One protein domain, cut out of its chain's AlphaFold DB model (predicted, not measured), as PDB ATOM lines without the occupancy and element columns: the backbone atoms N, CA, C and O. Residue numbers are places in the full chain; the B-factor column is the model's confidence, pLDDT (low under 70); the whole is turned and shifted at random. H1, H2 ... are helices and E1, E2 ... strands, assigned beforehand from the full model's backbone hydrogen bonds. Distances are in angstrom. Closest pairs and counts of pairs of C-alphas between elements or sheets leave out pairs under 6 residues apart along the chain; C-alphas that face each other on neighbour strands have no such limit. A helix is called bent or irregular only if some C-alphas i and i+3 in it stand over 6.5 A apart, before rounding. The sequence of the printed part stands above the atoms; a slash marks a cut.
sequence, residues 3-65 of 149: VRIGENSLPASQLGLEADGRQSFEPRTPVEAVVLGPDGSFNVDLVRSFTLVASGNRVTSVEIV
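This is residues 3 to 65 of the 149 residues of an uncharacterized protein of Microbacterium sp. AK009 (UniProt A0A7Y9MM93). A strongly twisted antiparallel sheet is built along one long, sharply bent strand, E3; E2 pairs with its first part, E1 and E4 with its second, from either side. Small H1 lies over E3. The printed part has 63 residues, with named elements H1, E1, E2, E3, E4 in chain order; it is mostly strand and compact, radius of gyration of the C-alphas 11.3 A, spans 30 by 26 by 15 A.

E3, residues 41 to 55, bends by 137 degrees at residue 46. It forms hairpins with E2, residues 31 to 36 (N 33 and O 44, 2.8 A), and E4, residues 58 to 65 (N 51 and O 63, 2.8 A), a meander of successive antiparallel neighbours. E1, residues 22 to 25, is antiparallel to E3, N 25 and O 50 being 2.8 A apart; E1 and E2 lie on one side of E3, E4 on the other side. H1, residues 12 to 15, is on the sheet, height 9.0 A; its closest C-alpha pair with E3 is Ala 12 and Ala 54, 6.1 A. H1 is too short for an O i to N i+4 pair.

H1 begins at C-alpha 12 (48.971, 44.129, -2.806) and spans 5.3 A, E1 10.3 A, E2 16.1 A, E3 20.7 A; E4, 21.0 A, ends at C-alpha 65 (30.351, 36.722, -6.728).

The C-alphas farthest apart, of Thr 29 and Gly 56, are 31.1 A apart. The printed part has no cut, no long link and no residue under 70 pLDDT.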
ATOM      1  N   VAL A   3      38.932  41.443   3.795       88.50
ATOM      2  CA  VAL A   3      39.635  42.358   2.884       88.50
ATOM      3  C   VAL A   3      39.479  43.784   3.386       88.50
ATOM      4  O   VAL A   3      38.419  44.164   3.867       88.50
ATOM      5  N   ARG A   4      40.539  44.582   3.290       88.06
ATOM      6  CA  ARG A   4      40.527  46.021   3.583       88.06
ATOM      7  C   ARG A   4      40.765  46.769   2.281       88.06
ATOM      8  O   ARG A   4      41.680  46.387   1.553       88.06
ATOM      9  N   ILE A   5      39.992  47.816   2.018       86.06
ATOM     10  CA  ILE A   5      40.163  48.678   0.840       86.06
ATOM     11  C   ILE A   5      40.640  50.081   1.242       86.06
ATOM     12  O   ILE A   5      40.389  50.534   2.360       86.06
ATOM     13  N   GLY A   6      41.354  50.760   0.341       78.06
ATOM     14  CA  GLY A   6      41.814  52.141   0.537       78.06
ATOM     15  C   GLY A   6      43.062  52.280   1.424       78.06
ATOM     16  O   GLY A   6      43.959  51.436   1.416       78.06
ATOM     17  N   GLU A   7      43.159  53.369   2.194       76.62
ATOM     18  CA  GLU A   7      44.379  53.720   2.947       76.62
ATOM     19  C   GLU A   7      44.813  52.666   3.978       76.62
ATOM     20  O   GLU A   7      46.006  52.521   4.258       76.62
ATOM     21  N   ASN A   8      43.857  51.889   4.484       77.06
ATOM     22  CA  ASN A   8      44.083  50.829   5.461       77.06
ATOM     23  C   ASN A   8      44.213  49.433   4.821       77.06
ATOM     24  O   ASN A   8      44.221  48.433   5.547       77.06
ATOM     25  N   SER A   9      44.273  49.326   3.486       81.50
ATOM     26  CA  SER A   9      44.447  48.038   2.809       81.50
ATOM     27  C   SER A   9      45.805  47.419   3.130       81.50
ATOM     28  O   SER A   9      46.813  48.122   3.234       81.50
ATOM     29  N   LEU A  10      45.866  46.086   3.191       81.44
ATOM     30  CA  LEU A  10      47.156  45.402   3.117       81.44
ATOM     31  C   LEU A  10      47.832  45.739   1.773       81.44
ATOM     32  O   LEU A  10      47.126  45.938   0.778       81.44
ATOM     33  N   PRO A  11      49.173  45.810   1.722       85.38
ATOM     34  CA  PRO A  11      49.878  45.947   0.458       85.38
ATOM     35  C   PRO A  11      49.504  44.811  -0.498       85.38
ATOM     36  O   PRO A  11      49.420  43.659  -0.067       85.38
ATOM     37  N   ALA A  12      49.327  45.117  -1.783       84.50
ATOM     38  CA  ALA A  12      48.971  44.129  -2.806       84.50
ATOM     39  C   ALA A  12      49.940  42.930  -2.788       84.50
ATOM     40  O   ALA A  12      49.516  41.775  -2.750       84.50
ATOM     41  N   SER A  13      51.237  43.201  -2.640       84.50
ATOM     42  CA  SER A  13      52.271  42.166  -2.545       84.50
ATOM     43  C   SER A  13      52.105  41.202  -1.363       84.50
ATOM     44  O   SER A  13      52.454  40.029  -1.480       84.50
ATOM     45  N   GLN A  14      51.536  41.644  -0.235       84.44
ATOM     46  CA  GLN A  14      51.249  40.760   0.907       84.44
ATOM     47  C   GLN A  14      50.060  39.830   0.651       84.44
ATOM     48  O   GLN A  14      49.912  38.816   1.329       84.44
ATOM     49  N   LEU A  15      49.229  40.166  -0.334       81.88
ATOM     50  CA  LEU A  15      48.115  39.350  -0.807       81.88
ATOM     51  C   LEU A  15      48.501  38.494  -2.023       81.88
ATOM     52  O   LEU A  15      47.650  37.795  -2.566       81.88
ATOM     53  N   GLY A  16      49.771  38.536  -2.444       84.62
ATOM     54  CA  GLY A  16      50.252  37.843  -3.640       84.62
ATOM     55  C   GLY A  16      49.843  38.512  -4.956       84.62
ATOM     56  O   GLY A  16      49.963  37.885  -6.004       84.62
ATOM     57  N   LEU A  17      49.378  39.764  -4.904       87.50
ATOM     58  CA  LEU A  17      49.008  40.573  -6.063       87.50
ATOM     59  C   LEU A  17      50.198  41.404  -6.561       87.50
ATOM     60  O   LEU A  17      51.013  41.894  -5.773       87.50
ATOM     61  N   GLU A  18      50.228  41.645  -7.869       90.81
ATOM     62  CA  GLU A  18      51.044  42.706  -8.466       90.81
ATOM     63  C   GLU A  18      50.564  44.096  -8.004       90.81
ATOM     64  O   GLU A  18      49.406  44.272  -7.613       90.81
ATOM     65  N   ALA A  19      51.445  45.102  -8.067       88.94
ATOM     66  CA  ALA A  19      51.144  46.457  -7.584       88.94
ATOM     67  C   ALA A  19      49.922  47.095  -8.273       88.94
ATOM     68  O   ALA A  19      49.129  47.760  -7.605       88.94
ATOM     69  N   ASP A  20      49.773  46.846  -9.574       90.62
ATOM     70  CA  ASP A  20      48.608  47.180 -10.397       90.62
ATOM     71  C   ASP A  20      48.027  45.878 -10.972       90.62
ATOM     72  O   ASP A  20      48.069  45.609 -12.175       90.62
ATOM     73  N   GLY A  21      47.599  44.993 -10.069       91.06
ATOM     74  CA  GLY A  21      47.190  43.626 -10.380       91.06
ATOM     75  C   GLY A  21      45.703  43.360 -10.174       91.06
ATOM     76  O   GLY A  21      45.030  43.997  -9.364       91.06
ATOM     77  N   ARG A  22      45.204  42.341 -10.872       94.25
ATOM     78  CA  ARG A  22      43.884  41.743 -10.647       94.25
ATOM     79  C   ARG A  22      44.061  40.252 -10.407       94.25
ATOM     80  O   ARG A  22      44.708  39.585 -11.211       94.25
ATOM     81  N   GLN A  23      43.468  39.726  -9.340       93.56
ATOM     82  CA  GLN A  23      43.489  38.290  -9.060       93.56
ATOM     83  C   GLN A  23      42.143  37.810  -8.548       93.56
ATOM     84  O   GLN A  23      41.568  38.389  -7.624       93.56
ATOM     85  N   SER A  24      41.677  36.725  -9.154       93.62
ATOM     86  CA  SER A  24      40.447  36.041  -8.785       93.62
ATOM     87  C   SER A  24      40.754  34.799  -7.958       93.62
ATOM     88  O   SER A  24      41.755  34.113  -8.172       93.62
ATOM     89  N   PHE A  25      39.871  34.516  -7.012       91.44
ATOM     90  CA  PHE A  25      39.973  33.404  -6.087       91.44
ATOM     91  C   PHE A  25      38.630  32.683  -6.023       91.44
ATOM     92  O   PHE A  25      37.580  33.312  -5.898       91.44
ATOM     93  N   GLU A  26      38.683  31.355  -6.054       92.75
ATOM     94  CA  GLU A  26      37.516  30.477  -5.981       92.75
ATOM     95  C   GLU A  26      37.703  29.515  -4.802       92.75
ATOM     96  O   GLU A  26      38.410  28.504  -4.912       92.75
ATOM     97  N   PRO A  27      37.163  29.853  -3.619       88.88
ATOM     98  CA  PRO A  27      37.180  28.958  -2.472       88.88
ATOM     99  C   PRO A  27      36.552  27.600  -2.807       88.88
ATOM    100  O   PRO A  27      35.525  27.518  -3.472       88.88
ATOM    101  N   ARG A  28      37.136  26.510  -2.292       88.56
ATOM    102  CA  ARG A  28      36.598  25.147  -2.505       88.56
ATOM    103  C   ARG A  28      35.220  24.928  -1.881       88.56
ATOM    104  O   ARG A  28      34.511  24.010  -2.274       88.56
ATOM    105  N   THR A  29      34.888  25.717  -0.869       86.88
ATOM    106  CA  THR A  29      33.592  25.728  -0.193       86.88
ATOM    107  C   THR A  29      33.157  27.176  -0.025       86.88
ATOM    108  O   THR A  29      34.036  28.023   0.158       86.88
ATOM    109  N   PRO A  30      31.848  27.468  -0.007       84.31
ATOM    110  CA  PRO A  30      31.356  28.826   0.184       84.31
ATOM    111  C   PRO A  30      31.891  29.428   1.485       84.31
ATOM    112  O   PRO A  30      31.926  28.763   2.522       84.31
ATOM    113  N   VAL A  31      32.333  30.683   1.422       91.06
ATOM    114  CA  VAL A  31      32.882  31.413   2.575       91.06
ATOM    115  C   VAL A  31      32.099  32.692   2.834       91.06
ATOM    116  O   VAL A  31      31.451  33.227   1.943       91.06
ATOM    117  N   GLU A  32      32.196  33.217   4.047       90.94
ATOM    118  CA  GLU A  32      31.812  34.599   4.338       90.94
ATOM    119  C   GLU A  32      32.931  35.549   3.890       90.94
ATOM    120  O   GLU A  32      34.117  35.259   4.092       90.94
ATOM    121  N   ALA A  33      32.579  36.684   3.295       90.88
ATOM    122  CA  ALA A  33      33.482  37.783   2.993       90.88
ATOM    123  C   ALA A  33      33.101  39.026   3.792       90.88
ATOM    124  O   ALA A  33      31.965  39.481   3.735       90.88
ATOM    125  N   VAL A  34      34.091  39.597   4.471       92.88
ATOM    126  CA  VAL A  34      33.998  40.877   5.167       92.88
ATOM    127  C   VAL A  34      34.923  41.855   4.451       92.88
ATOM    128  O   VAL A  34      36.141  41.652   4.424       92.88
ATOM    129  N   VAL A  35      34.360  42.905   3.861       92.50
ATOM    130  CA  VAL A  35      35.114  44.011   3.257       92.50
ATOM    131  C   VAL A  35      35.067  45.198   4.203       92.50
ATOM    132  O   VAL A  35      33.994  45.682   4.540       92.50
ATOM    133  N   LEU A  36      36.225  45.667   4.647       92.31
ATOM    134  CA  LEU A  36      36.360  46.837   5.503       92.31
ATOM    135  C   LEU A  36      36.604  48.074   4.635       92.31
ATOM    136  O   LEU A  36      37.659  48.184   4.001       92.31
ATOM    137  N   GLY A  37      35.622  48.976   4.629       90.00
ATOM    138  CA  GLY A  37      35.770  50.346   4.151       90.00
ATOM    139  C   GLY A  37      36.323  51.267   5.251       90.00
ATOM    140  O   GLY A  37      36.550  50.817   6.379       90.00
ATOM    141  N   PRO A  38      36.558  52.551   4.942       88.38
ATOM    142  CA  PRO A  38      37.004  53.548   5.917       88.38
ATOM    143  C   PRO A  38      36.053  53.727   7.108       88.38
ATOM    144  O   PRO A  38      36.525  53.784   8.242       88.38
ATOM    145  N   ASP A  39      34.738  53.744   6.861       91.06
ATOM    146  CA  ASP A  39      33.737  54.111   7.877       91.06
ATOM    147  C   ASP A  39      32.865  52.928   8.332       91.06
ATOM    148  O   ASP A  39      31.955  53.094   9.142       91.06
ATOM    149  N   GLY A  40      33.121  51.716   7.829       91.38
ATOM    150  CA  GLY A  40      32.336  50.536   8.181       91.38
ATOM    151  C   GLY A  40      32.747  49.271   7.434       91.38
ATOM    152  O   GLY A  40      33.858  49.158   6.914       91.38
ATOM    153  N   SER A  41      31.847  48.290   7.396       93.06
ATOM    154  CA  SER A  41      32.100  47.005   6.746       93.06
ATOM    155  C   SER A  41      30.924  46.527   5.905       93.06
ATOM    156  O   SER A  41      29.773  46.843   6.191       93.06
ATOM    157  N   PHE A  42      31.226  45.683   4.927       92.56
ATOM    158  CA  PHE A  42      30.268  44.994   4.078       92.56
ATOM    159  C   PHE A  42      30.440  43.496   4.260       92.56
ATOM    160  O   PHE A  42      31.551  42.983   4.117       92.56
ATOM    161  N   ASN A  43      29.347  42.801   4.558       91.81
ATOM    162  CA  ASN A  43      29.357  41.357   4.752       91.81
ATOM    163  C   ASN A  43      28.601  40.686   3.608       91.81
ATOM    164  O   ASN A  43      27.487  41.093   3.270       91.81
ATOM    165  N   VAL A  44      29.209  39.655   3.026       88.94
ATOM    166  CA  VAL A  44      28.593  38.784   2.023       88.94
ATOM    167  C   VAL A  44      28.789  37.341   2.457       88.94
ATOM    168  O   VAL A  44      29.912  36.843   2.483       88.94
ATOM    169  N   ASP A  45      27.699  36.643   2.756       88.31
ATOM    170  CA  ASP A  45      27.749  35.195   2.976       88.31
ATOM    171  C   ASP A  45      27.736  34.431   1.654       88.31
ATOM    172  O   ASP A  45      27.254  34.950   0.645       88.31
ATOM    173  N   LEU A  46      28.148  33.161   1.694       87.94
ATOM    174  CA  LEU A  46      28.082  32.231   0.562       87.94
ATOM    175  C   LEU A  46      28.828  32.756  -0.672       87.94
ATOM    176  O   LEU A  46      28.303  32.766  -1.776       87.94
ATOM    177  N   VAL A  47      30.054  33.237  -0.496       89.88
ATOM    178  CA  VAL A  47      30.892  33.695  -1.605       89.88
ATOM    179  C   VAL A  47      31.416  32.500  -2.389       89.88
ATOM    180  O   VAL A  47      32.141  31.667  -1.839       89.88
ATOM    181  N   ARG A  48      31.065  32.449  -3.680       90.88
ATOM    182  CA  ARG A  48      31.549  31.456  -4.648       90.88
ATOM    183  C   ARG A  48      32.920  31.840  -5.179       90.88
ATOM    184  O   ARG A  48      33.807  30.998  -5.277       90.88
ATOM    185  N   SER A  49      33.087  33.107  -5.534       92.44
ATOM    186  CA  SER A  49      34.363  33.642  -5.987       92.44
ATOM    187  C   SER A  49      34.477  35.115  -5.639       92.44
ATOM    188  O   SER A  49      33.488  35.804  -5.392       92.44
ATOM    189  N   PHE A  50      35.703  35.607  -5.576       93.94
ATOM    190  CA  PHE A  50      35.959  37.026  -5.405       93.94
ATOM    191  C   PHE A  50      37.175  37.436  -6.218       93.94
ATOM    192  O   PHE A  50      38.088  36.642  -6.448       93.94
ATOM    193  N   THR A  51      37.192  38.690  -6.642       95.06
ATOM    194  CA  THR A  51      38.300  39.283  -7.373       95.06
ATOM    195  C   THR A  51      38.792  40.515  -6.644       95.06
ATOM    196  O   THR A  51      38.018  41.413  -6.330       95.06
ATOM    197  N   LEU A  52      40.094  40.548  -6.378       94.19
ATOM    198  CA  LEU A  52      40.779  41.705  -5.823       94.19
ATOM    199  C   LEU A  52      41.393  42.506  -6.965       94.19
ATOM    200  O   LEU A  52      42.045  41.936  -7.844       94.19
ATOM    201  N   VAL A  53      41.209  43.821  -6.925       94.00
ATOM    202  CA  VAL A  53      41.870  44.766  -7.823       94.00
ATOM    203  C   VAL A  53      42.758  45.665  -6.982       94.00
ATOM    204  O   VAL A  53      42.309  46.252  -5.995       94.00
ATOM    205  N   ALA A  54      44.025  45.751  -7.369       93.06
ATOM    206  CA  ALA A  54      45.006  46.616  -6.750       93.06
ATOM    207  C   ALA A  54      45.450  47.722  -7.707       93.06
ATOM    208  O   ALA A  54      45.510  47.528  -8.920       93.06
ATOM    209  N   SER A  55      45.789  48.876  -7.140       92.06
ATOM    210  CA  SER A  55      46.549  49.913  -7.824       92.06
ATOM    211  C   SER A  55      47.502  50.592  -6.852       92.06
ATOM    212  O   SER A  55      47.175  50.776  -5.676       92.06
ATOM    213  N   GLY A  56      48.706  50.930  -7.313       87.38
ATOM    214  CA  GLY A  56      49.715  51.570  -6.470       87.38
ATOM    215  C   GLY A  56      50.073  50.736  -5.233       87.38
ATOM    216  O   GLY A  56      50.322  51.289  -4.161       87.38
ATOM    217  N   ASN A  57      50.072  49.403  -5.369       87.00
ATOM    218  CA  ASN A  57      50.328  48.431  -4.302       87.00
ATOM    219  C   ASN A  57      49.295  48.455  -3.156       87.00
ATOM    220  O   ASN A  57      49.607  48.058  -2.033       87.00
ATOM    221  N   ARG A  58      48.061  48.892  -3.423       89.75
ATOM    222  CA  ARG A  58      46.934  48.895  -2.476       89.75
ATOM    223  C   ARG A  58      45.706  48.269  -3.114       89.75
ATOM    224  O   ARG A  58      45.502  48.436  -4.310       89.75
ATOM    225  N   VAL A  59      44.875  47.583  -2.329       91.25
ATOM    226  CA  VAL A  59      43.597  47.053  -2.832       91.25
ATOM    227  C   VAL A  59      42.603  48.201  -2.952       91.25
ATOM    228  O   VAL A  59      42.275  48.864  -1.964       91.25
ATOM    229  N   THR A  60      42.124  48.423  -4.170       92.81
ATOM    230  CA  THR A  60      41.230  49.528  -4.524       92.81
ATOM    231  C   THR A  60      39.804  49.064  -4.759       92.81
ATOM    232  O   THR A  60      38.883  49.861  -4.603       92.81
ATOM    233  N   SER A  61      39.603  47.794  -5.109       93.88
ATOM    234  CA  SER A  61      38.276  47.220  -5.301       93.88
ATOM    235  C   SER A  61      38.247  45.729  -4.983       93.88
ATOM    236  O   SER A  61      39.244  45.016  -5.139       93.88
ATOM    237  N   VAL A  62      37.079  45.272  -4.546       94.56
ATOM    238  CA  VAL A  62      36.729  43.866  -4.385       94.56
ATOM    239  C   VAL A  62      35.424  43.615  -5.124       94.56
ATOM    240  O   VAL A  62      34.415  44.261  -4.854       94.56
ATOM    241  N   GLU A  63      35.441  42.643  -6.026       95.94
ATOM    242  CA  GLU A  63      34.242  42.085  -6.649       95.94
ATOM    243  C   GLU A  63      33.946  40.743  -5.985       95.94
ATOM    244  O   GLU A  63      34.834  39.904  -5.857       95.94
ATOM    245  N   ILE A  64      32.715  40.532  -5.544       94.38
ATOM    246  CA  ILE A  64      32.296  39.350  -4.798       94.38
ATOM    247  C   ILE A  64      31.138  38.716  -5.545       94.38
ATOM    248  O   ILE A  64      30.038  39.262  -5.583       94.38
ATOM    249  N   VAL A  65      31.383  37.539  -6.105       92.44
ATOM    250  CA  VAL A  65      30.351  36.722  -6.728       92.44
ATOM    251  C   VAL A  65      29.760  35.828  -5.656       92.44
ATOM    252  O   VAL A  65      30.426  34.948  -5.092       92.44
TER     253      VAL A  65